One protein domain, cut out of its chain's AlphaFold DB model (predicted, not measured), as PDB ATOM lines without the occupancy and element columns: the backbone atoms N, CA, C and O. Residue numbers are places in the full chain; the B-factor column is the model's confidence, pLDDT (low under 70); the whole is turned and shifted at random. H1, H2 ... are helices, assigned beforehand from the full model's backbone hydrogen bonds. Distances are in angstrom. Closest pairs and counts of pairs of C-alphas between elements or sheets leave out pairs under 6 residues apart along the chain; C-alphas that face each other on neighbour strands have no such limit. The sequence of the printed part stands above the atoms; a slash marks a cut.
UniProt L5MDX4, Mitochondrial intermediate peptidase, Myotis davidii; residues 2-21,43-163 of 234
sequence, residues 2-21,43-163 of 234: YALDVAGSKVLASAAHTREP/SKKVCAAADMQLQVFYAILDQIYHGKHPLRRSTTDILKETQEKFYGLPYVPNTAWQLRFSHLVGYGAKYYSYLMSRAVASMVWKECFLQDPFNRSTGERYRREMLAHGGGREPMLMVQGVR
ATOM      1  N   TYR A   2      41.035  -5.979 -52.465       50.97
ATOM      2  CA  TYR A   2      42.127  -6.270 -51.510       50.97
ATOM      3  C   TYR A   2      42.373  -7.757 -51.221       50.97
ATOM      4  O   TYR A   2      43.511  -8.172 -51.040       50.97
ATOM      5  N   ALA A   3      41.317  -8.575 -51.213       55.12
ATOM      6  CA  ALA A   3      41.447  -9.990 -50.903       55.12
ATOM      7  C   ALA A   3      42.320 -10.774 -51.901       55.12
ATOM      8  O   ALA A   3      43.043 -11.687 -51.514       55.12
ATOM      9  N   LEU A   4      42.270 -10.436 -53.192       55.56
ATOM     10  CA  LEU A   4      43.021 -11.187 -54.198       55.56
ATOM     11  C   LEU A   4      44.460 -10.712 -54.353       55.56
ATOM     12  O   LEU A   4      45.326 -11.557 -54.540       55.56
ATOM     13  N   ASP A   5      44.737  -9.421 -54.180       56.31
ATOM     14  CA  ASP A   5      46.123  -8.936 -54.119       56.31
ATOM     15  C   ASP A   5      46.844  -9.533 -52.903       56.31
ATOM     16  O   ASP A   5      47.958 -10.048 -53.004       56.31
ATOM     17  N   VAL A   6      46.154  -9.577 -51.757       60.06
ATOM     18  CA  VAL A   6      46.648 -10.234 -50.542       60.06
ATOM     19  C   VAL A   6      46.762 -11.750 -50.734       60.06
ATOM     20  O   VAL A   6      47.710 -12.354 -50.229       60.06
ATOM     21  N   ALA A   7      45.841 -12.387 -51.467       60.62
ATOM     22  CA  ALA A   7      45.983 -13.791 -51.854       60.62
ATOM     23  C   ALA A   7      47.223 -13.992 -52.738       60.62
ATOM     24  O   ALA A   7      47.960 -14.952 -52.531       60.62
ATOM     25  N   GLY A   8      47.496 -13.046 -53.640       63.03
ATOM     26  CA  GLY A   8      48.676 -12.977 -54.491       63.03
ATOM     27  C   GLY A   8      49.976 -13.121 -53.708       63.03
ATOM     28  O   GLY A   8      50.742 -14.073 -53.871       63.03
ATOM     29  N   SER A   9      50.173 -12.208 -52.759       68.81
ATOM     30  CA  SER A   9      51.326 -12.235 -51.858       68.81
ATOM     31  C   SER A   9      51.373 -13.499 -50.990       68.81
ATOM     32  O   SER A   9      52.458 -13.982 -50.670       68.81
ATOM     33  N   LYS A  10      50.220 -14.068 -50.610       75.88
ATOM     34  CA  LYS A  10      50.151 -15.292 -49.792       75.88
ATOM     35  C   LYS A  10      50.534 -16.559 -50.557       75.88
ATOM     36  O   LYS A  10      51.181 -17.413 -49.961       75.88
ATOM     37  N   VAL A  11      50.198 -16.671 -51.846       74.38
ATOM     38  CA  VAL A  11      50.661 -17.783 -52.702       74.38
ATOM     39  C   VAL A  11      52.187 -17.758 -52.808       74.38
ATOM     40  O   VAL A  11      52.836 -18.783 -52.616       74.38
ATOM     41  N   LEU A  12      52.774 -16.577 -53.025       71.81
ATOM     42  CA  LEU A  12      54.232 -16.415 -53.057       71.81
ATOM     43  C   LEU A  12      54.876 -16.716 -51.697       71.81
ATOM     44  O   LEU A  12      55.914 -17.370 -51.637       71.81
ATOM     45  N   ALA A  13      54.242 -16.311 -50.592       72.75
ATOM     46  CA  ALA A  13      54.713 -16.666 -49.257       72.75
ATOM     47  C   ALA A  13      54.737 -18.190 -49.043       72.75
ATOM     48  O   ALA A  13      55.668 -18.691 -48.418       72.75
ATOM     49  N   SER A  14      53.779 -18.952 -49.589       72.75
ATOM     50  CA  SER A  14      53.798 -20.422 -49.544       72.75
ATOM     51  C   SER A  14      55.006 -21.030 -50.269       72.75
ATOM     52  O   SER A  14      55.544 -22.027 -49.788       72.75
ATOM     53  N   ALA A  15      55.524 -20.389 -51.323       66.56
ATOM     54  CA  ALA A  15      56.752 -20.822 -51.996       66.56
ATOM     55  C   ALA A  15      57.989 -20.749 -51.094       66.56
ATOM     56  O   ALA A  15      58.807 -21.666 -51.105       66.56
ATOM     57  N   ALA A  16      58.075 -19.749 -50.213       62.66
ATOM     58  CA  ALA A  16      59.157 -19.638 -49.227       62.66
ATOM     59  C   ALA A  16      59.133 -20.737 -48.137       62.66
ATOM     60  O   ALA A  16      60.027 -20.792 -47.296       62.66
ATOM     61  N   HIS A  17      58.105 -21.594 -48.113       64.19
ATOM     62  CA  HIS A  17      58.012 -22.753 -47.215       64.19
ATOM     63  C   HIS A  17      58.422 -24.064 -47.892       64.19
ATOM     64  O   HIS A  17      58.461 -25.109 -47.237       64.19
ATOM     65  N   THR A  18      58.703 -24.027 -49.196       60.16
ATOM     66  CA  THR A  18      59.231 -25.185 -49.914       60.16
ATOM     67  C   THR A  18      60.670 -25.442 -49.470       60.16
ATOM     68  O   THR A  18      61.385 -24.532 -49.065       60.16
ATOM     69  N   ARG A  19      61.069 -26.717 -49.448       56.31
ATOM     70  CA  ARG A  19      62.300 -27.207 -48.799       56.31
ATOM     71  C   ARG A  19      63.606 -26.757 -49.470       56.31
ATOM     72  O   ARG A  19      64.670 -27.175 -49.022       56.31
ATOM     73  N   GLU A  20      63.528 -25.918 -50.497       56.97
ATOM     74  CA  GLU A  20      64.673 -25.447 -51.266       56.97
ATOM     75  C   GLU A  20      65.000 -23.989 -50.898       56.97
ATOM     76  O   GLU A  20      64.118 -23.126 -50.948       56.97
ATOM     77  N   PRO A  21      66.245 -23.689 -50.487       53.59
ATOM     78  CA  PRO A  21      66.630 -22.345 -50.084       53.59
ATOM     79  C   PRO A  21      66.593 -21.381 -51.277       53.59
ATOM     80  O   PRO A  21      67.225 -21.605 -52.303       53.59
ATOM     81  N   SER A  43      57.746 -25.534 -36.854       85.81
ATOM     82  CA  SER A  43      57.490 -24.499 -35.842       85.81
ATOM     83  C   SER A  43      56.465 -23.462 -36.305       85.81
ATOM     84  O   SER A  43      55.685 -22.968 -35.499       85.81
ATOM     85  N   LYS A  44      56.389 -23.189 -37.611       77.12
ATOM     86  CA  LYS A  44      55.398 -22.277 -38.204       77.12
ATOM     87  C   LYS A  44      53.957 -22.786 -38.138       77.12
ATOM     88  O   LYS A  44      53.035 -22.003 -38.344       77.12
ATOM     89  N   LYS A  45      53.747 -24.084 -37.899       81.44
ATOM     90  CA  LYS A  45      52.407 -24.672 -37.735       81.44
ATOM     91  C   LYS A  45      51.924 -24.607 -36.288       81.44
ATOM     92  O   LYS A  45      50.736 -24.800 -36.032       81.44
ATOM     93  N   VAL A  46      52.827 -24.344 -35.344       86.38
ATOM     94  CA  VAL A  46      52.489 -24.212 -33.927       86.38
ATOM     95  C   VAL A  46      51.498 -23.057 -33.768       86.38
ATOM     96  O   VAL A  46      51.681 -21.994 -34.350       86.38
ATOM     97  N   CYS A  47      50.421 -23.287 -33.016       86.69
ATOM     98  CA  CYS A  47      49.336 -22.327 -32.773       86.69
ATOM     99  C   CYS A  47      48.524 -21.871 -34.001       86.69
ATOM    100  O   CYS A  47      47.661 -21.009 -33.851       86.69
ATOM    101  N   ALA A  48      48.685 -22.487 -35.180       86.88
ATOM    102  CA  ALA A  48      47.956 -22.077 -36.386       86.88
ATOM    103  C   ALA A  48      46.422 -22.064 -36.205       86.88
ATOM    104  O   ALA A  48      45.740 -21.197 -36.753       86.88
ATOM    105  N   ALA A  49      45.883 -22.993 -35.408       89.50
ATOM    106  CA  ALA A  49      44.460 -23.044 -35.074       89.50
ATOM    107  C   ALA A  49      44.019 -21.870 -34.179       89.50
ATOM    108  O   ALA A  49      42.977 -21.267 -34.431       89.50
ATOM    109  N   ALA A  50      44.823 -21.506 -33.174       91.12
ATOM    110  CA  ALA A  50      44.540 -20.372 -32.293       91.12
ATOM    111  C   ALA A  50      44.609 -19.041 -33.061       91.12
ATOM    112  O   ALA A  50      43.724 -18.195 -32.924       91.12
ATOM    113  N   ASP A  51      45.600 -18.893 -33.944       90.56
ATOM    114  CA  ASP A  51      45.712 -17.737 -34.838       90.56
ATOM    115  C   ASP A  51      44.514 -17.640 -35.788       90.56
ATOM    116  O   ASP A  51      43.999 -16.549 -36.039       90.56
ATOM    117  N   MET A  52      44.046 -18.775 -36.322       92.94
ATOM    118  CA  MET A  52      42.856 -18.810 -37.173       92.94
ATOM    119  C   MET A  52      41.606 -18.397 -36.395       92.94
ATOM    120  O   MET A  52      40.846 -17.553 -36.872       92.94
ATOM    121  N   GLN A  53      41.417 -18.933 -35.186       95.44
ATOM    122  CA  GLN A  53      40.297 -18.578 -34.317       95.44
ATOM    123  C   GLN A  53      40.270 -17.072 -34.031       95.44
ATOM    124  O   GLN A  53      39.214 -16.448 -34.125       95.44
ATOM    125  N   LEU A  54      41.429 -16.465 -33.760       94.81
ATOM    126  CA  LEU A  54      41.540 -15.025 -33.533       94.81
ATOM    127  C   LEU A  54      41.090 -14.208 -34.759       94.81
ATOM    128  O   LEU A  54      40.350 -13.236 -34.626       94.81
ATOM    129  N   GLN A  55      41.491 -14.619 -35.966       95.50
ATOM    130  CA  GLN A  55      41.070 -13.954 -37.207       95.50
ATOM    131  C   GLN A  55      39.565 -14.113 -37.477       95.50
ATOM    132  O   GLN A  55      38.930 -13.175 -37.961       95.50
ATOM    133  N   VAL A  56      38.985 -15.273 -37.147       96.38
ATOM    134  CA  VAL A  56      37.533 -15.517 -37.223       96.38
ATOM    135  C   VAL A  56      36.784 -14.618 -36.246       96.38
ATOM    136  O   VAL A  56      35.824 -13.959 -36.640       96.38
ATOM    137  N   PHE A  57      37.253 -14.526 -35.003       97.31
ATOM    138  CA  PHE A  57      36.702 -13.622 -33.999       97.31
ATOM    139  C   PHE A  57      36.694 -12.164 -34.485       97.31
ATOM    140  O   PHE A  57      35.649 -11.515 -34.442       97.31
ATOM    141  N   TYR A  58      37.808 -11.666 -35.028       97.25
ATOM    142  CA  TYR A  58      37.881 -10.309 -35.584       97.25
ATOM    143  C   TYR A  58      36.911 -10.087 -36.745       97.25
ATOM    144  O   TYR A  58      36.262  -9.045 -36.809       97.25
ATOM    145  N   ALA A  59      36.781 -11.065 -37.646       97.38
ATOM    146  CA  ALA A  59      35.842 -10.988 -38.759       97.38
ATOM    147  C   ALA A  59      34.388 -10.926 -38.276       97.38
ATOM    148  O   ALA A  59      33.615 -10.109 -38.769       97.38
ATOM    149  N   ILE A  60      34.017 -11.755 -37.299       97.62
ATOM    150  CA  ILE A  60      32.671 -11.762 -36.719       97.62
ATOM    151  C   ILE A  60      32.380 -10.435 -36.016       97.62
ATOM    152  O   ILE A  60      31.331  -9.841 -36.260       97.62
ATOM    153  N   LEU A  61      33.307  -9.951 -35.187       97.62
ATOM    154  CA  LEU A  61      33.155  -8.687 -34.471       97.62
ATOM    155  C   LEU A  61      32.943  -7.515 -35.439       97.62
ATOM    156  O   LEU A  61      32.026  -6.716 -35.255       97.62
ATOM    157  N   ASP A  62      33.754  -7.452 -36.498       97.81
ATOM    158  CA  ASP A  62      33.640  -6.448 -37.556       97.81
ATOM    159  C   ASP A  62      32.265  -6.490 -38.245       97.81
ATOM    160  O   ASP A  62      31.647  -5.443 -38.440       97.81
ATOM    161  N   GLN A  63      31.740  -7.683 -38.550       97.38
ATOM    162  CA  GLN A  63      30.397  -7.830 -39.126       97.38
ATOM    163  C   GLN A  63      29.287  -7.400 -38.159       97.38
ATOM    164  O   GLN A  63      28.311  -6.791 -38.589       97.38
ATOM    165  N   ILE A  64      29.413  -7.693 -36.860       96.81
ATOM    166  CA  ILE A  64      28.405  -7.292 -35.867       96.81
ATOM    167  C   ILE A  64      28.367  -5.767 -35.734       96.81
ATOM    168  O   ILE A  64      27.282  -5.182 -35.740       96.81
ATOM    169  N   TYR A  65      29.528  -5.114 -35.648       97.19
ATOM    170  CA  TYR A  65      29.603  -3.658 -35.514       97.19
ATOM    171  C   TYR A  65      29.084  -2.897 -36.728       97.19
ATOM    172  O   TYR A  65      28.523  -1.823 -36.543       97.19
ATOM    173  N   HIS A  66      29.238  -3.455 -37.928       96.56
ATOM    174  CA  HIS A  66      28.769  -2.855 -39.180       96.56
ATOM    175  C   HIS A  66      27.451  -3.458 -39.684       96.56
ATOM    176  O   HIS A  66      27.092  -3.299 -40.851       96.56
ATOM    177  N   GLY A  67      26.749  -4.192 -38.818       93.94
ATOM    178  CA  GLY A  67      25.469  -4.803 -39.124       93.94
ATOM    179  C   GLY A  67      24.313  -3.803 -39.042       93.94
ATOM    180  O   GLY A  67      24.361  -2.678 -39.536       93.94
ATOM    181  N   LYS A  68      23.211  -4.226 -38.418       93.81
ATOM    182  CA  LYS A  68      22.023  -3.379 -38.285       93.81
ATOM    183  C   LYS A  68      22.244  -2.290 -37.233       93.81
ATOM    184  O   LYS A  68      22.468  -2.594 -36.064       93.81
ATOM    185  N   HIS A  69      22.066  -1.038 -37.646       93.50
ATOM    186  CA  HIS A  69      22.115   0.127 -36.766       93.50
ATOM    187  C   HIS A  69      20.714   0.638 -36.374       93.50
ATOM    188  O   HIS A  69      19.750   0.416 -37.115       93.50
ATOM    189  N   PRO A  70      20.588   1.337 -35.226       93.94
ATOM    190  CA  PRO A  70      21.634   1.551 -34.221       93.94
ATOM    191  C   PRO A  70      21.977   0.259 -33.461       93.94
ATOM    192  O   PRO A  70      21.144  -0.641 -33.331       93.94
ATOM    193  N   LEU A  71      23.212   0.172 -32.954       94.19
ATOM    194  CA  LEU A  71      23.610  -0.935 -32.084       94.19
ATOM    195  C   LEU A  71      22.803  -0.861 -30.781       94.19
ATOM    196  O   LEU A  71      22.665   0.205 -30.187       94.19
ATOM    197  N   ARG A  72      22.257  -1.999 -30.341       92.88
ATOM    198  CA  ARG A  72      21.400  -2.077 -29.140       92.88
ATOM    199  C   ARG A  72      22.171  -2.111 -27.820       92.88
ATOM    200  O   ARG A  72      21.577  -1.916 -26.768       92.88
ATOM    201  N   ARG A  73      23.461  -2.438 -27.875       95.12
ATOM    202  CA  ARG A  73      24.370  -2.579 -26.731       95.12
ATOM    203  C   ARG A  73      25.626  -1.756 -26.985       95.12
ATOM    204  O   ARG A  73      25.889  -1.384 -28.131       95.12
ATOM    205  N   SER A  74      26.398  -1.487 -25.933       96.19
ATOM    206  CA  SER A  74      27.695  -0.834 -26.098       96.19
ATOM    207  C   SER A  74      28.633  -1.723 -26.922       96.19
ATOM    208  O   SER A  74      28.511  -2.950 -26.929       96.19
ATOM    209  N   THR A  75      29.606  -1.117 -27.603       96.62
ATOM    210  CA  THR A  75      30.624  -1.887 -28.334       96.62
ATOM    211  C   THR A  75      31.392  -2.820 -27.397       96.62
ATOM    212  O   THR A  75      31.703  -3.941 -27.769       96.62
ATOM    213  N   THR A  76      31.649  -2.404 -26.154       97.62
ATOM    214  CA  THR A  76      32.386  -3.222 -25.181       97.62
ATOM    215  C   THR A  76      31.590  -4.460 -24.758       97.62
ATOM    216  O   THR A  76      32.165  -5.542 -24.655       97.62
ATOM    217  N   ASP A  77      30.271  -4.342 -24.580       97.19
ATOM    218  CA  ASP A  77      29.421  -5.496 -24.249       97.19
ATOM    219  C   ASP A  77      29.366  -6.499 -25.403       97.19
ATOM    220  O   ASP A  77      29.461  -7.707 -25.191       97.19
ATOM    221  N   ILE A  78      29.253  -5.991 -26.634       97.44
ATOM    222  CA  ILE A  78      29.280  -6.813 -27.846       97.44
ATOM    223  C   ILE A  78      30.638  -7.513 -27.983       97.44
ATOM    224  O   ILE A  78      30.672  -8.704 -28.292       97.44
ATOM    225  N   LEU A  79      31.750  -6.806 -27.741       97.56
ATOM    226  CA  LEU A  79      33.092  -7.389 -27.742       97.56
ATOM    227  C   LEU A  79      33.174  -8.556 -26.761       97.56
ATOM    228  O   LEU A  79      33.589  -9.642 -27.158       97.56
ATOM    229  N   LYS A  80      32.764  -8.332 -25.509       97.44
ATOM    230  CA  LYS A  80      32.800  -9.339 -24.446       97.44
ATOM    231  C   LYS A  80      32.023 -10.596 -24.843       97.44
ATOM    232  O   LYS A  80      32.590 -11.682 -24.841       97.44
ATOM    233  N   GLU A  81      30.764 -10.441 -25.249       96.38
ATOM    234  CA  GLU A  81      29.903 -11.559 -25.663       96.38
ATOM    235  C   GLU A  81      30.467 -12.300 -26.884       96.38
ATOM    236  O   GLU A  81      30.468 -13.530 -26.945       96.38
ATOM    237  N   THR A  82      30.974 -11.556 -27.869       96.81
ATOM    238  CA  THR A  82      31.561 -12.145 -29.077       96.81
ATOM    239  C   THR A  82      32.837 -12.914 -28.736       96.81
ATOM    240  O   THR A  82      33.058 -14.002 -29.267       96.81
ATOM    241  N   GLN A  83      33.664 -12.382 -27.833       97.00
ATOM    242  CA  GLN A  83      34.900 -13.023 -27.401       97.00
ATOM    243  C   GLN A  83      34.609 -14.312 -26.631       97.00
ATOM    244  O   GLN A  83      35.169 -15.345 -26.977       97.00
ATOM    245  N   GLU A  84      33.682 -14.284 -25.671       95.81
ATOM    246  CA  GLU A  84      33.261 -15.466 -24.902       95.81
ATOM    247  C   GLU A  84      32.727 -16.593 -25.797       95.81
ATOM    248  O   GLU A  84      32.898 -17.772 -25.490       95.81
ATOM    249  N   LYS A  85      32.097 -16.243 -26.925       96.25
ATOM    250  CA  LYS A  85      31.514 -17.220 -27.848       96.25
ATOM    251  C   LYS A  85      32.503 -17.780 -28.870       96.25
ATOM    252  O   LYS A  85      32.396 -18.950 -29.234       96.25
ATOM    253  N   PHE A  86      33.401 -16.949 -29.395       94.62
ATOM    254  CA  PHE A  86      34.202 -17.295 -30.576       94.62
ATOM    255  C   PHE A  86      35.709 -17.359 -30.324       94.62
ATOM    256  O   PHE A  86      36.432 -17.831 -31.202       94.62
ATOM    257  N   TYR A  87      36.194 -16.930 -29.158       95.19
ATOM    258  CA  TYR A  87      37.616 -16.923 -28.828       95.19
ATOM    259  C   TYR A  87      37.905 -17.706 -27.546       95.19
ATOM    260  O   TYR A  87      37.183 -17.605 -26.561       95.19
ATOM    261  N   GLY A  88      38.976 -18.505 -27.551       90.69
ATOM    262  CA  GLY A  88      39.298 -19.394 -26.432       90.69
ATOM    263  C   GLY A  88      39.819 -18.695 -25.172       90.69
ATOM    264  O   GLY A  88      39.920 -19.339 -24.132       90.69
ATOM    265  N   LEU A  89      40.169 -17.404 -25.244       92.50
ATOM    266  CA  LEU A  89      40.655 -16.641 -24.093       92.50
ATOM    267  C   LEU A  89      39.556 -15.741 -23.517       92.50
ATOM    268  O   LEU A  89      38.882 -15.039 -24.281       92.50
ATOM    269  N   PRO A  90      39.418 -15.691 -22.180       93.62
ATOM    270  CA  PRO A  90      38.392 -14.890 -21.534       93.62
ATOM    271  C   PRO A  90      38.609 -13.396 -21.778       93.62
ATOM    272  O   PRO A  90      39.736 -12.914 -21.927       93.62
ATOM    273  N   TYR A  91      37.508 -12.652 -21.791       95.56
ATOM    274  CA  TYR A  91      37.549 -11.198 -21.829       95.56
ATOM    275  C   TYR A  91      38.173 -10.636 -20.543       95.56
ATOM    276  O   TYR A  91      37.860 -11.091 -19.442       95.56
ATOM    277  N   VAL A  92      39.022  -9.614 -20.677       96.25
ATOM    278  CA  VAL A  92      39.637  -8.920 -19.539       96.25
ATOM    279  C   VAL A  92      38.781  -7.700 -19.171       96.25
ATOM    280  O   VAL A  92      38.666  -6.780 -19.991       96.25
ATOM    281  N   PRO A  93      38.179  -7.650 -17.964       95.00
ATOM    282  CA  PRO A  93      37.364  -6.518 -17.524       95.00
ATOM    283  C   PRO A  93      38.126  -5.189 -17.532       95.00
ATOM    284  O   PRO A  93      39.350  -5.163 -17.442       95.00
ATOM    285  N   ASN A  94      37.386  -4.078 -17.589       95.25
ATOM    286  CA  ASN A  94      37.938  -2.714 -17.601       95.25
ATOM    287  C   ASN A  94      38.896  -2.434 -18.771       95.25
ATOM    288  O   ASN A  94      39.782  -1.585 -18.675       95.25
ATOM    289  N   THR A  95      38.709  -3.133 -19.891       95.88
ATOM    290  CA  THR A  95      39.414  -2.861 -21.142       95.88
ATOM    291  C   THR A  95      38.443  -2.378 -22.221       95.88
ATOM    292  O   THR A  95      37.227  -2.487 -22.095       95.88
ATOM    293  N   ALA A  96      38.989  -1.785 -23.279       94.44
ATOM    294  CA  ALA A  96      38.239  -1.384 -24.467       94.44
ATOM    295  C   ALA A  96      39.093  -1.670 -25.708       94.44
ATOM    296  O   ALA A  96      39.457  -0.770 -26.469       94.44
ATOM    297  N   TRP A  97      39.496  -2.937 -25.865       95.25
ATOM    298  CA  TRP A  97      40.430  -3.364 -26.912       95.25
ATOM    299  C   TRP A  97      39.970  -2.953 -28.316       95.25
ATOM    300  O   TRP A  97      40.793  -2.553 -29.138       95.25
ATOM    301  N   GLN A  98      38.657  -2.953 -28.569       94.88
ATOM    302  CA  GLN A  98      38.085  -2.588 -29.862       94.88
ATOM    303  C   GLN A  98      38.454  -1.168 -30.318       94.88
ATOM    304  O   GLN A  98      38.533  -0.923 -31.514       94.88
ATOM    305  N   LEU A  99      38.745  -0.242 -29.396       94.56
ATOM    306  CA  LEU A  99      39.171   1.120 -29.743       94.56
ATOM    307  C   LEU A  99      40.564   1.155 -30.384       94.56
ATOM    308  O   LEU A  99      40.905   2.097 -31.091       94.56
ATOM    309  N   ARG A 100      41.376   0.117 -30.151       94.25
ATOM    310  CA  ARG A 100      42.696  -0.062 -30.770       94.25
ATOM    311  C   ARG A 100      42.620  -0.850 -32.071       94.25
ATOM    312  O   ARG A 100      43.622  -0.951 -32.780       94.25
ATOM    313  N   PHE A 101      41.462  -1.424 -32.390       95.25
ATOM    314  CA  PHE A 101      41.284  -2.200 -33.601       95.25
ATOM    315  C   PHE A 101      40.969  -1.276 -34.778       95.25
ATOM    316  O   PHE A 101      39.826  -1.112 -35.196       95.25
ATOM    317  N   SER A 102      42.023  -0.668 -35.324       94.19
ATOM    318  CA  SER A 102      41.925   0.346 -36.380       94.19
ATOM    319  C   SER A 102      41.205  -0.130 -37.643       94.19
ATOM    320  O   SER A 102      40.616   0.691 -38.334       94.19
ATOM    321  N   HIS A 103      41.185  -1.438 -37.925       94.81
ATOM    322  CA  HIS A 103      40.506  -1.989 -39.102       94.81
ATOM    323  C   HIS A 103      38.987  -1.794 -39.065       94.81
ATOM    324  O   HIS A 103      38.355  -1.844 -40.115       94.81
ATOM    325  N   LEU A 104      38.402  -1.523 -37.896       94.12
ATOM    326  CA  LEU A 104      36.989  -1.155 -37.799       94.12
ATOM    327  C   LEU A 104      36.690   0.172 -38.512       94.12
ATOM    328  O   LEU A 104      35.559   0.400 -38.921       94.12
ATOM    329  N   VAL A 105      37.691   1.036 -38.707       91.56
ATOM    330  CA  VAL A 105      37.543   2.340 -39.361       91.56
ATOM    331  C   VAL A 105      38.299   2.329 -40.693       91.56
ATOM    332  O   VAL A 105      39.466   1.960 -40.768       91.56
ATOM    333  N   GLY A 106      37.625   2.679 -41.792       89.19
ATOM    334  CA  GLY A 106      38.184   2.638 -43.156       89.19
ATOM    335  C   GLY A 106      38.221   1.236 -43.794       89.19
ATOM    336  O   GLY A 106      37.984   1.094 -45.000       89.19
ATOM    337  N   TYR A 107      38.409   0.184 -42.991       94.31
ATOM    338  CA  TYR A 107      38.317  -1.217 -43.427       94.31
ATOM    339  C   TYR A 107      37.091  -1.971 -42.881       94.31
ATOM    340  O   TYR A 107      36.944  -3.168 -43.128       94.31
ATOM    341  N   GLY A 108      36.181  -1.260 -42.213       93.50
ATOM    342  CA  GLY A 108      34.982  -1.827 -41.610       93.50
ATOM    343  C   GLY A 108      34.126  -2.651 -42.574       93.50
ATOM    344  O   GLY A 108      34.084  -2.386 -43.782       93.50
ATOM    345  N   ALA A 109      33.467  -3.670 -42.025       95.50
ATOM    346  CA  ALA A 109      32.647  -4.668 -42.716       95.50
ATOM    347  C   ALA A 109      33.395  -5.572 -43.714       95.50
ATOM    348  O   ALA A 109      32.761  -6.350 -44.431       95.50
ATOM    349  N   LYS A 110      34.727  -5.491 -43.799       95.50
ATOM    350  CA  LYS A 110      35.535  -6.225 -44.787       95.50
ATOM    351  C   LYS A 110      36.576  -7.141 -44.153       95.50
ATOM    352  O   LYS A 110      37.285  -7.818 -44.891       95.50
ATOM    353  N   TYR A 111      36.682  -7.228 -42.825       95.94
ATOM    354  CA  TYR A 111      37.776  -7.969 -42.187       95.94
ATOM    355  C   TYR A 111      37.788  -9.470 -42.541       95.94
ATOM    356  O   TYR A 111      38.852 -10.066 -42.724       95.94
ATOM    357  N   TYR A 112      36.614 -10.073 -42.767       95.06
ATOM    358  CA  TYR A 112      36.481 -11.463 -43.239       95.06
ATOM    359  C   TYR A 112      37.255 -11.747 -44.539       95.06
ATOM    360  O   TYR A 112      37.633 -12.890 -44.816       95.06
ATOM    361  N   SER A 113      37.550 -10.714 -45.331       93.25
ATOM    362  CA  SER A 113      38.282 -10.860 -46.579       93.25
ATOM    363  C   SER A 113      39.687 -11.427 -46.374       93.25
ATOM    364  O   SER A 113      40.189 -12.091 -47.275       93.25
ATOM    365  N   TYR A 114      40.339 -11.211 -45.223       91.06
ATOM    366  CA  TYR A 114      41.659 -11.792 -44.933       91.06
ATOM    367  C   TYR A 114      41.619 -13.322 -44.912       91.06
ATOM    368  O   TYR A 114      42.505 -13.974 -45.469       91.06
ATOM    369  N   LEU A 115      40.575 -13.888 -44.308       92.38
ATOM    370  CA  LEU A 115      40.340 -15.329 -44.261       92.38
ATOM    371  C   LEU A 115      40.033 -15.874 -45.657       92.38
ATOM    372  O   LEU A 115      40.662 -16.838 -46.092       92.38
ATOM    373  N   MET A 116      39.165 -15.188 -46.406       91.12
ATOM    374  CA  MET A 116      38.861 -15.544 -47.797       91.12
ATOM    375  C   MET A 116      40.124 -15.544 -48.673       91.12
ATOM    376  O   MET A 116      40.370 -16.482 -49.428       91.12
ATOM    377  N   SER A 117      40.985 -14.535 -48.509       89.12
ATOM    378  CA  SER A 117      42.268 -14.427 -49.221       89.12
ATOM    379  C   SER A 117      43.189 -15.607 -48.926       89.12
ATOM    380  O   SER A 117      43.824 -16.146 -49.829       89.12
ATOM    381  N   ARG A 118      43.283 -16.007 -47.647       89.56
ATOM    382  CA  ARG A 118      44.103 -17.150 -47.214       89.56
ATOM    383  C   ARG A 118      43.617 -18.446 -47.851       89.56
ATOM    384  O   ARG A 118      44.443 -19.239 -48.292       89.56
ATOM    385  N   ALA A 119      42.308 -18.645 -47.918       90.94
ATOM    386  CA  ALA A 119      41.735 -19.842 -48.507       90.94
ATOM    387  C   ALA A 119      41.941 -19.912 -50.023       90.94
ATOM    388  O   ALA A 119      42.401 -20.938 -50.520       90.94
ATOM    389  N   VAL A 120      41.696 -18.812 -50.748       89.69
ATOM    390  CA  VAL A 120      41.978 -18.739 -52.192       89.69
ATOM    391  C   VAL A 120      43.458 -19.004 -52.461       89.69
ATOM    392  O   VAL A 120      43.784 -19.815 -53.322       89.69
ATOM    393  N   ALA A 121      44.358 -18.390 -51.688       88.88
ATOM    394  CA  ALA A 121      45.790 -18.637 -51.819       88.88
ATOM    395  C   ALA A 121      46.155 -20.108 -51.561       88.88
ATOM    396  O   ALA A 121      46.916 -20.695 -52.326       88.88
ATOM    397  N   SER A 122      45.585 -20.723 -50.516       89.94
ATOM    398  CA  SER A 122      45.807 -22.138 -50.201       89.94
ATOM    399  C   SER A 122      45.327 -23.056 -51.325       89.94
ATOM    400  O   SER A 122      46.040 -23.983 -51.698       89.94
ATOM    401  N   MET A 123      44.155 -22.784 -51.898       91.75
ATOM    402  CA  MET A 123      43.612 -23.541 -53.025       91.75
ATOM    403  C   MET A 123      44.495 -23.404 -54.271       91.75
ATOM    404  O   MET A 123      44.908 -24.417 -54.826       91.75
ATOM    405  N   VAL A 124      44.852 -22.176 -54.668       91.31
ATOM    406  CA  VAL A 124      45.743 -21.939 -55.820       91.31
ATOM    407  C   VAL A 124      47.083 -22.644 -55.616       91.31
ATOM    408  O   VAL A 124      47.575 -23.306 -56.527       91.31
ATOM    409  N   TRP A 125      47.655 -22.569 -54.413       90.12
ATOM    410  CA  TRP A 125      48.881 -23.285 -54.075       90.12
ATOM    411  C   TRP A 125      48.725 -24.803 -54.231       90.12
ATOM    412  O   TRP A 125      49.503 -25.430 -54.951       90.12
ATOM    413  N   LYS A 126      47.701 -25.388 -53.593       90.50
ATOM    414  CA  LYS A 126      47.430 -26.833 -53.606       90.50
ATOM    415  C   LYS A 126      47.223 -27.372 -55.022       90.50
ATOM    416  O   LYS A 126      47.741 -28.435 -55.343       90.50
ATOM    417  N   GLU A 127      46.491 -26.645 -55.858       90.62
ATOM    418  CA  GLU A 127      46.108 -27.114 -57.192       90.62
ATOM    419  C   GLU A 127      47.142 -26.808 -58.280       90.62
ATOM    420  O   GLU A 127      47.233 -27.549 -59.256       90.62
ATOM    421  N   CYS A 128      47.912 -25.724 -58.144       90.44
ATOM    422  CA  CYS A 128      48.809 -25.269 -59.211       90.44
ATOM    423  C   CYS A 128      50.290 -25.509 -58.906       90.44
ATOM    424  O   CYS A 128      51.041 -25.830 -59.821       90.44
ATOM    425  N   PHE A 129      50.717 -25.349 -57.649       90.56
ATOM    426  CA  PHE A 129      52.140 -25.259 -57.289       90.56
ATOM    427  C   PHE A 129      52.624 -26.382 -56.369       90.56
ATOM    428  O   PHE A 129      53.825 -26.566 -56.231       90.56
ATOM    429  N   LEU A 130      51.726 -27.152 -55.745       89.50
ATOM    430  CA  LEU A 130      52.106 -28.164 -54.754       89.50
ATOM    431  C   LEU A 130      53.036 -29.254 -55.312       89.50
ATOM    432  O   LEU A 130      53.912 -29.720 -54.590       89.50
ATOM    433  N   GLN A 131      52.831 -29.662 -56.569       89.19
ATOM    434  CA  GLN A 131      53.636 -30.706 -57.216       89.19
ATOM    435  C   GLN A 131      54.997 -30.181 -57.684       89.19
ATOM    436  O   GLN A 131      56.016 -30.822 -57.445       89.19
ATOM    437  N   ASP A 132      55.007 -29.017 -58.335       90.00
ATOM    438  CA  ASP A 132      56.213 -28.362 -58.841       90.00
ATOM    439  C   ASP A 132      56.112 -26.839 -58.618       90.00
ATOM    440  O   ASP A 132      55.573 -26.111 -59.462       90.00
ATOM    441  N   PRO A 133      56.608 -26.342 -57.468       88.94
ATOM    442  CA  PRO A 133      56.543 -24.927 -57.105       88.94
ATOM    443  C   PRO A 133      57.281 -23.992 -58.061       88.94
ATOM    444  O   PRO A 133      56.944 -22.811 -58.146       88.94
ATOM    445  N   PHE A 134      58.293 -24.506 -58.766       89.00
ATOM    446  CA  PHE A 134      59.183 -23.726 -59.626       89.00
ATOM    447  C   PHE A 134      58.871 -23.917 -61.113       89.00
ATOM    448  O   PHE A 134      59.632 -23.475 -61.978       89.00
ATOM    449  N   ASN A 135      57.725 -24.527 -61.429       91.12
ATOM    450  CA  ASN A 135      57.305 -24.725 -62.801       91.12
ATOM    451  C   ASN A 135      57.109 -23.386 -63.525       91.12
ATOM    452  O   ASN A 135      56.162 -22.637 -63.253       91.12
ATOM    453  N   ARG A 136      57.963 -23.105 -64.517       92.19
ATOM    454  CA  ARG A 136      57.895 -21.857 -65.290       92.19
ATOM    455  C   ARG A 136      56.542 -21.667 -65.980       92.19
ATOM    456  O   ARG A 136      56.030 -20.551 -66.013       92.19
ATOM    457  N   SER A 137      55.954 -22.733 -66.525       93.38
ATOM    458  CA  SER A 137      54.684 -22.636 -67.254       93.38
ATOM    459  C   SER A 137      53.514 -22.295 -66.322       93.38
ATOM    460  O   SER A 137      52.699 -21.429 -66.653       93.38
ATOM    461  N   THR A 138      53.478 -22.889 -65.124       91.62
ATOM    462  CA  THR A 138      52.506 -22.552 -64.074       91.62
ATOM    463  C   THR A 138      52.696 -21.116 -63.592       91.62
ATOM    464  O   THR A 138      51.718 -20.376 -63.480       91.62
ATOM    465  N   GLY A 139      53.944 -20.692 -63.368       92.69
ATOM    466  CA  GLY A 139      54.270 -19.319 -62.980       92.69
ATOM    467  C   GLY A 139      53.787 -18.282 -64.001       92.69
ATOM    468  O   GLY A 139      53.136 -17.307 -63.628       92.69
ATOM    469  N   GLU A 140      54.014 -18.515 -65.298       94.31
ATOM    470  CA  GLU A 140      53.525 -17.621 -66.359       94.31
ATOM    471  C   GLU A 140      51.997 -17.604 -66.463       94.31
ATOM    472  O   GLU A 140      51.403 -16.544 -66.678       94.31
ATOM    473  N   ARG A 141      51.332 -18.755 -66.274       93.19
ATOM    474  CA  ARG A 141      49.863 -18.805 -66.217       93.19
ATOM    475  C   ARG A 141      49.337 -17.969 -65.054       93.19
ATOM    476  O   ARG A 141      48.449 -17.149 -65.261       93.19
ATOM    477  N   TYR A 142      49.916 -18.116 -63.868       92.88
ATOM    478  CA  TYR A 142      49.548 -17.330 -62.694       92.88
ATOM    479  C   TYR A 142      49.760 -15.824 -62.897       92.88
ATOM    480  O   TYR A 142      48.872 -15.021 -62.600       92.88
ATOM    481  N   ARG A 143      50.900 -15.436 -63.481       93.25
ATOM    482  CA  ARG A 143      51.196 -14.037 -63.813       93.25
ATOM    483  C   ARG A 143      50.149 -13.445 -64.755       93.25
ATOM    484  O   ARG A 143      49.674 -12.342 -64.504       93.25
ATOM    485  N   ARG A 144      49.792 -14.160 -65.824       93.75
ATOM    486  CA  ARG A 144      48.863 -13.678 -66.857       93.75
ATOM    487  C   ARG A 144      47.405 -13.679 -66.404       93.75
ATOM    488  O   ARG A 144      46.718 -12.702 -66.662       93.75
ATOM    489  N   GLU A 145      46.945 -14.751 -65.764       92.50
ATOM    490  CA  GLU A 145      45.516 -14.950 -65.473       92.50
ATOM    491  C   GLU A 145      45.074 -14.359 -64.134       92.50
ATOM    492  O   GLU A 145      43.887 -14.095 -63.949       92.50
ATOM    493  N   MET A 146      46.006 -14.135 -63.202       89.62
ATOM    494  CA  MET A 146      45.686 -13.619 -61.871       89.62
ATOM    495  C   MET A 146      46.334 -12.260 -61.600       89.62
ATOM    496  O   MET A 146      45.627 -11.307 -61.294       89.62
ATOM    497  N   LEU A 147      47.657 -12.131 -61.747       91.56
ATOM    498  CA  LEU A 147      48.363 -10.908 -61.332       91.56
ATOM    499  C   LEU A 147      48.217  -9.740 -62.322       91.56
ATOM    500  O   LEU A 147      48.073  -8.593 -61.906       91.56
ATOM    501  N   ALA A 148      48.241 -10.008 -63.631       92.69
ATOM    502  CA  ALA A 148      48.285  -8.967 -64.665       92.69
ATOM    503  C   ALA A 148      47.026  -8.086 -64.738       92.69
ATOM    504  O   ALA A 148      47.067  -7.008 -65.325       92.69
ATOM    505  N   HIS A 149      45.909  -8.534 -64.166       90.06
ATOM    506  CA  HIS A 149      44.642  -7.811 -64.228       90.06
ATOM    507  C   HIS A 149      44.459  -6.785 -63.104       90.06
ATOM    508  O   HIS A 149      43.616  -5.895 -63.237       90.06
ATOM    509  N   GLY A 150      45.202  -6.913 -61.998       88.31
ATOM    510  CA  GLY A 150      44.961  -6.140 -60.779       88.31
ATOM    511  C   GLY A 150      43.478  -6.146 -60.383       88.31
ATOM    512  O   GLY A 150      42.814  -7.182 -60.377       88.31
ATOM    513  N   GLY A 151      42.920  -4.962 -60.121       86.06
ATOM    514  CA  GLY A 151      41.493  -4.786 -59.824       86.06
ATOM    515  C   GLY A 151      40.552  -4.767 -61.038       86.06
ATOM    516  O   GLY A 151      39.353  -4.578 -60.849       86.06
ATOM    517  N   GLY A 152      41.063  -4.914 -62.266       89.00
ATOM    518  CA  GLY A 152      40.312  -4.706 -63.512       89.00
ATOM    519  C   GLY A 152      39.539  -5.920 -64.040       89.00
ATOM    520  O   GLY A 152      38.810  -5.787 -65.021       89.00
ATOM    521  N   ARG A 153      39.681  -7.100 -63.424       89.81
ATOM    522  CA  ARG A 153      38.949  -8.328 -63.790       89.81
ATOM    523  C   ARG A 153      38.149  -8.844 -62.600       89.81
ATOM    524  O   ARG A 153      38.473  -8.572 -61.446       89.81
ATOM    525  N   GLU A 154      37.087  -9.594 -62.877       89.06
ATOM    526  CA  GLU A 154      36.301 -10.228 -61.825       89.06
ATOM    527  C   GLU A 154      37.142 -11.278 -61.065       89.06
ATOM    528  O   GLU A 154      37.756 -12.144 -61.700       89.06
ATOM    529  N   PRO A 155      37.143 -11.252 -59.717       87.31
ATOM    530  CA  PRO A 155      37.875 -12.195 -58.878       87.31
ATOM    531  C   PRO A 155      37.710 -13.674 -59.230       87.31
ATOM    532  O   PRO A 155      38.698 -14.403 -59.305       87.31
ATOM    533  N   MET A 156      36.476 -14.123 -59.465       87.69
ATOM    534  CA  MET A 156      36.198 -15.534 -59.740       87.69
ATOM    535  C   MET A 156      36.784 -15.987 -61.073       87.69
ATOM    536  O   MET A 156      37.328 -17.085 -61.156       87.69
ATOM    537  N   LEU A 157      36.744 -15.123 -62.090       89.94
ATOM    538  CA  LEU A 157      37.320 -15.418 -63.401       89.94
ATOM    539  C   LEU A 157      38.850 -15.510 -63.342       89.94
ATOM    540  O   LEU A 157      39.430 -16.359 -64.012       89.94
ATOM    541  N   MET A 158      39.499 -14.679 -62.520       91.50
ATOM    542  CA  MET A 158      40.948 -14.765 -62.288       91.50
ATOM    543  C   MET A 158      41.341 -16.087 -61.617       91.50
ATOM    544  O   MET A 158      42.292 -16.748 -62.029       91.50
ATOM    545  N   VAL A 159      40.575 -16.501 -60.604       89.50
ATOM    546  CA  VAL A 159      40.797 -17.766 -59.893       89.50
ATOM    547  C   VAL A 159      40.545 -18.976 -60.793       89.50
ATOM    548  O   VAL A 159      41.303 -19.934 -60.732       89.50
ATOM    549  N   GLN A 160      39.524 -18.949 -61.651       89.44
ATOM    550  CA  GLN A 160      39.283 -20.021 -62.624       89.44
ATOM    551  C   GLN A 160      40.409 -20.100 -63.663       89.44
ATOM    552  O   GLN A 160      40.907 -21.184 -63.947       89.44
ATOM    553  N   GLY A 161      40.882 -18.955 -64.169       88.00
ATOM    554  CA  GLY A 161      41.921 -18.907 -65.199       88.00
ATOM    555  C   GLY A 161      43.261 -19.536 -64.795       88.00
ATOM    556  O   GLY A 161      43.981 -20.050 -65.652       88.00
ATOM    557  N   VAL A 162      43.615 -19.544 -63.502       89.88
ATOM    558  CA  VAL A 162      44.871 -20.168 -63.042       89.88
ATOM    559  C   VAL A 162      44.780 -21.697 -62.907       89.88
ATOM    560  O   VAL A 162      45.822 -22.362 -62.909       89.88
ATOM    561  N   ARG A 163      43.579 -22.283 -62.818       86.19
ATOM    562  CA  ARG A 163      43.418 -23.722 -62.546       86.19
ATOM    563  C   ARG A 163      43.849 -24.575 -63.749       86.19
ATOM    564  O   ARG A 163      43.617 -24.193 -64.898       86.19
TER     565      ARG A 163
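What this domain is: This is residues 2 to 21 and 43 to 163 of the 234 residues of the protein "Mitochondrial intermediate peptidase" of Myotis davidii (UniProt L5MDX4). The model shows two lobes side by side along the longest axis: a helical hairpin of H2 and H3 with the short H4 beside H3, and a loose cluster in which H1 crosses H5 while the hairpin of H6 and H7 packs on them. Residues 101 to 112, with no named element, lead from one lobe to the other, and residues 68 to 74 stick out from the first. The printed part has 141 residues with seven named helices, H1 to H7 in chain order, and no named strand; the class is all helix. The whole is loose, with a radius of gyration of the C-alphas of 18.5 A, and spans 55 by 37 by 20 A, only just flat.

How they stand to each other: Begin at H1, residues 2 to 15, and look across to H5, residues 113 to 129: they touch, closest at the C-alphas of Ala 7 and Ser 117, 4.6 A apart, at a steep tilt of 42 degrees, the same way. Next find H2, residues 48 to 65, and H3, residues 75 to 86, a helical hairpin that touches at C-alphas 57 and 86, 5.6 A apart, its tilt of 38 degrees only just steep. H4, residues 97 to 100, only just touches residues 75 to 79 of H3, with 3 pairs of C-alphas within 8 A; the closest are those of Leu 79 and Gln 98, 7.2 A apart. H2 and H5 are close but not clearly touching: the closest C-alphas, of Gln 55 and Leu 115, are 7.2 A apart. Farther on, H6, residues 136 to 147, touches H7, residues 155 to 162, with its residues 141 to 146 alone; in this hairpin the C-alphas of Met 146 and Met 158 are closest, 4.9 A apart, at a shallow tilt of 13 degrees. H7 touches H5 at C-alphas 162 and 124, the closest, 7.5 A apart. Every O i to N i+4 pair is within hydrogen-bond range in H1, H2, H3, H5, H6 and H7; H4 is too short for such a pair.

Where its parts are: Find C-alpha 2 at (42.127, -6.270, -51.510); from there H1 runs 20.6 A. H2 starts at C-alpha 48, (47.956, -22.077, -36.386), and runs 26.0 A. H3 measures 16.0 A, H5 22.7 A and H6 15.0 A. H7 ends at C-alpha 162, (44.871, -20.168, -63.042).

The domain as a whole: The C-alphas of Asn 94 and Ser 137 are farthest apart, 56.1 A. Residues 22 to 42 are not printed; C-alphas 21 and 43 are 17.1 A apart across the cut. The link from H4 to H5 is long. Confidence is under 70 at residues 2 to 9 and 15 to 21.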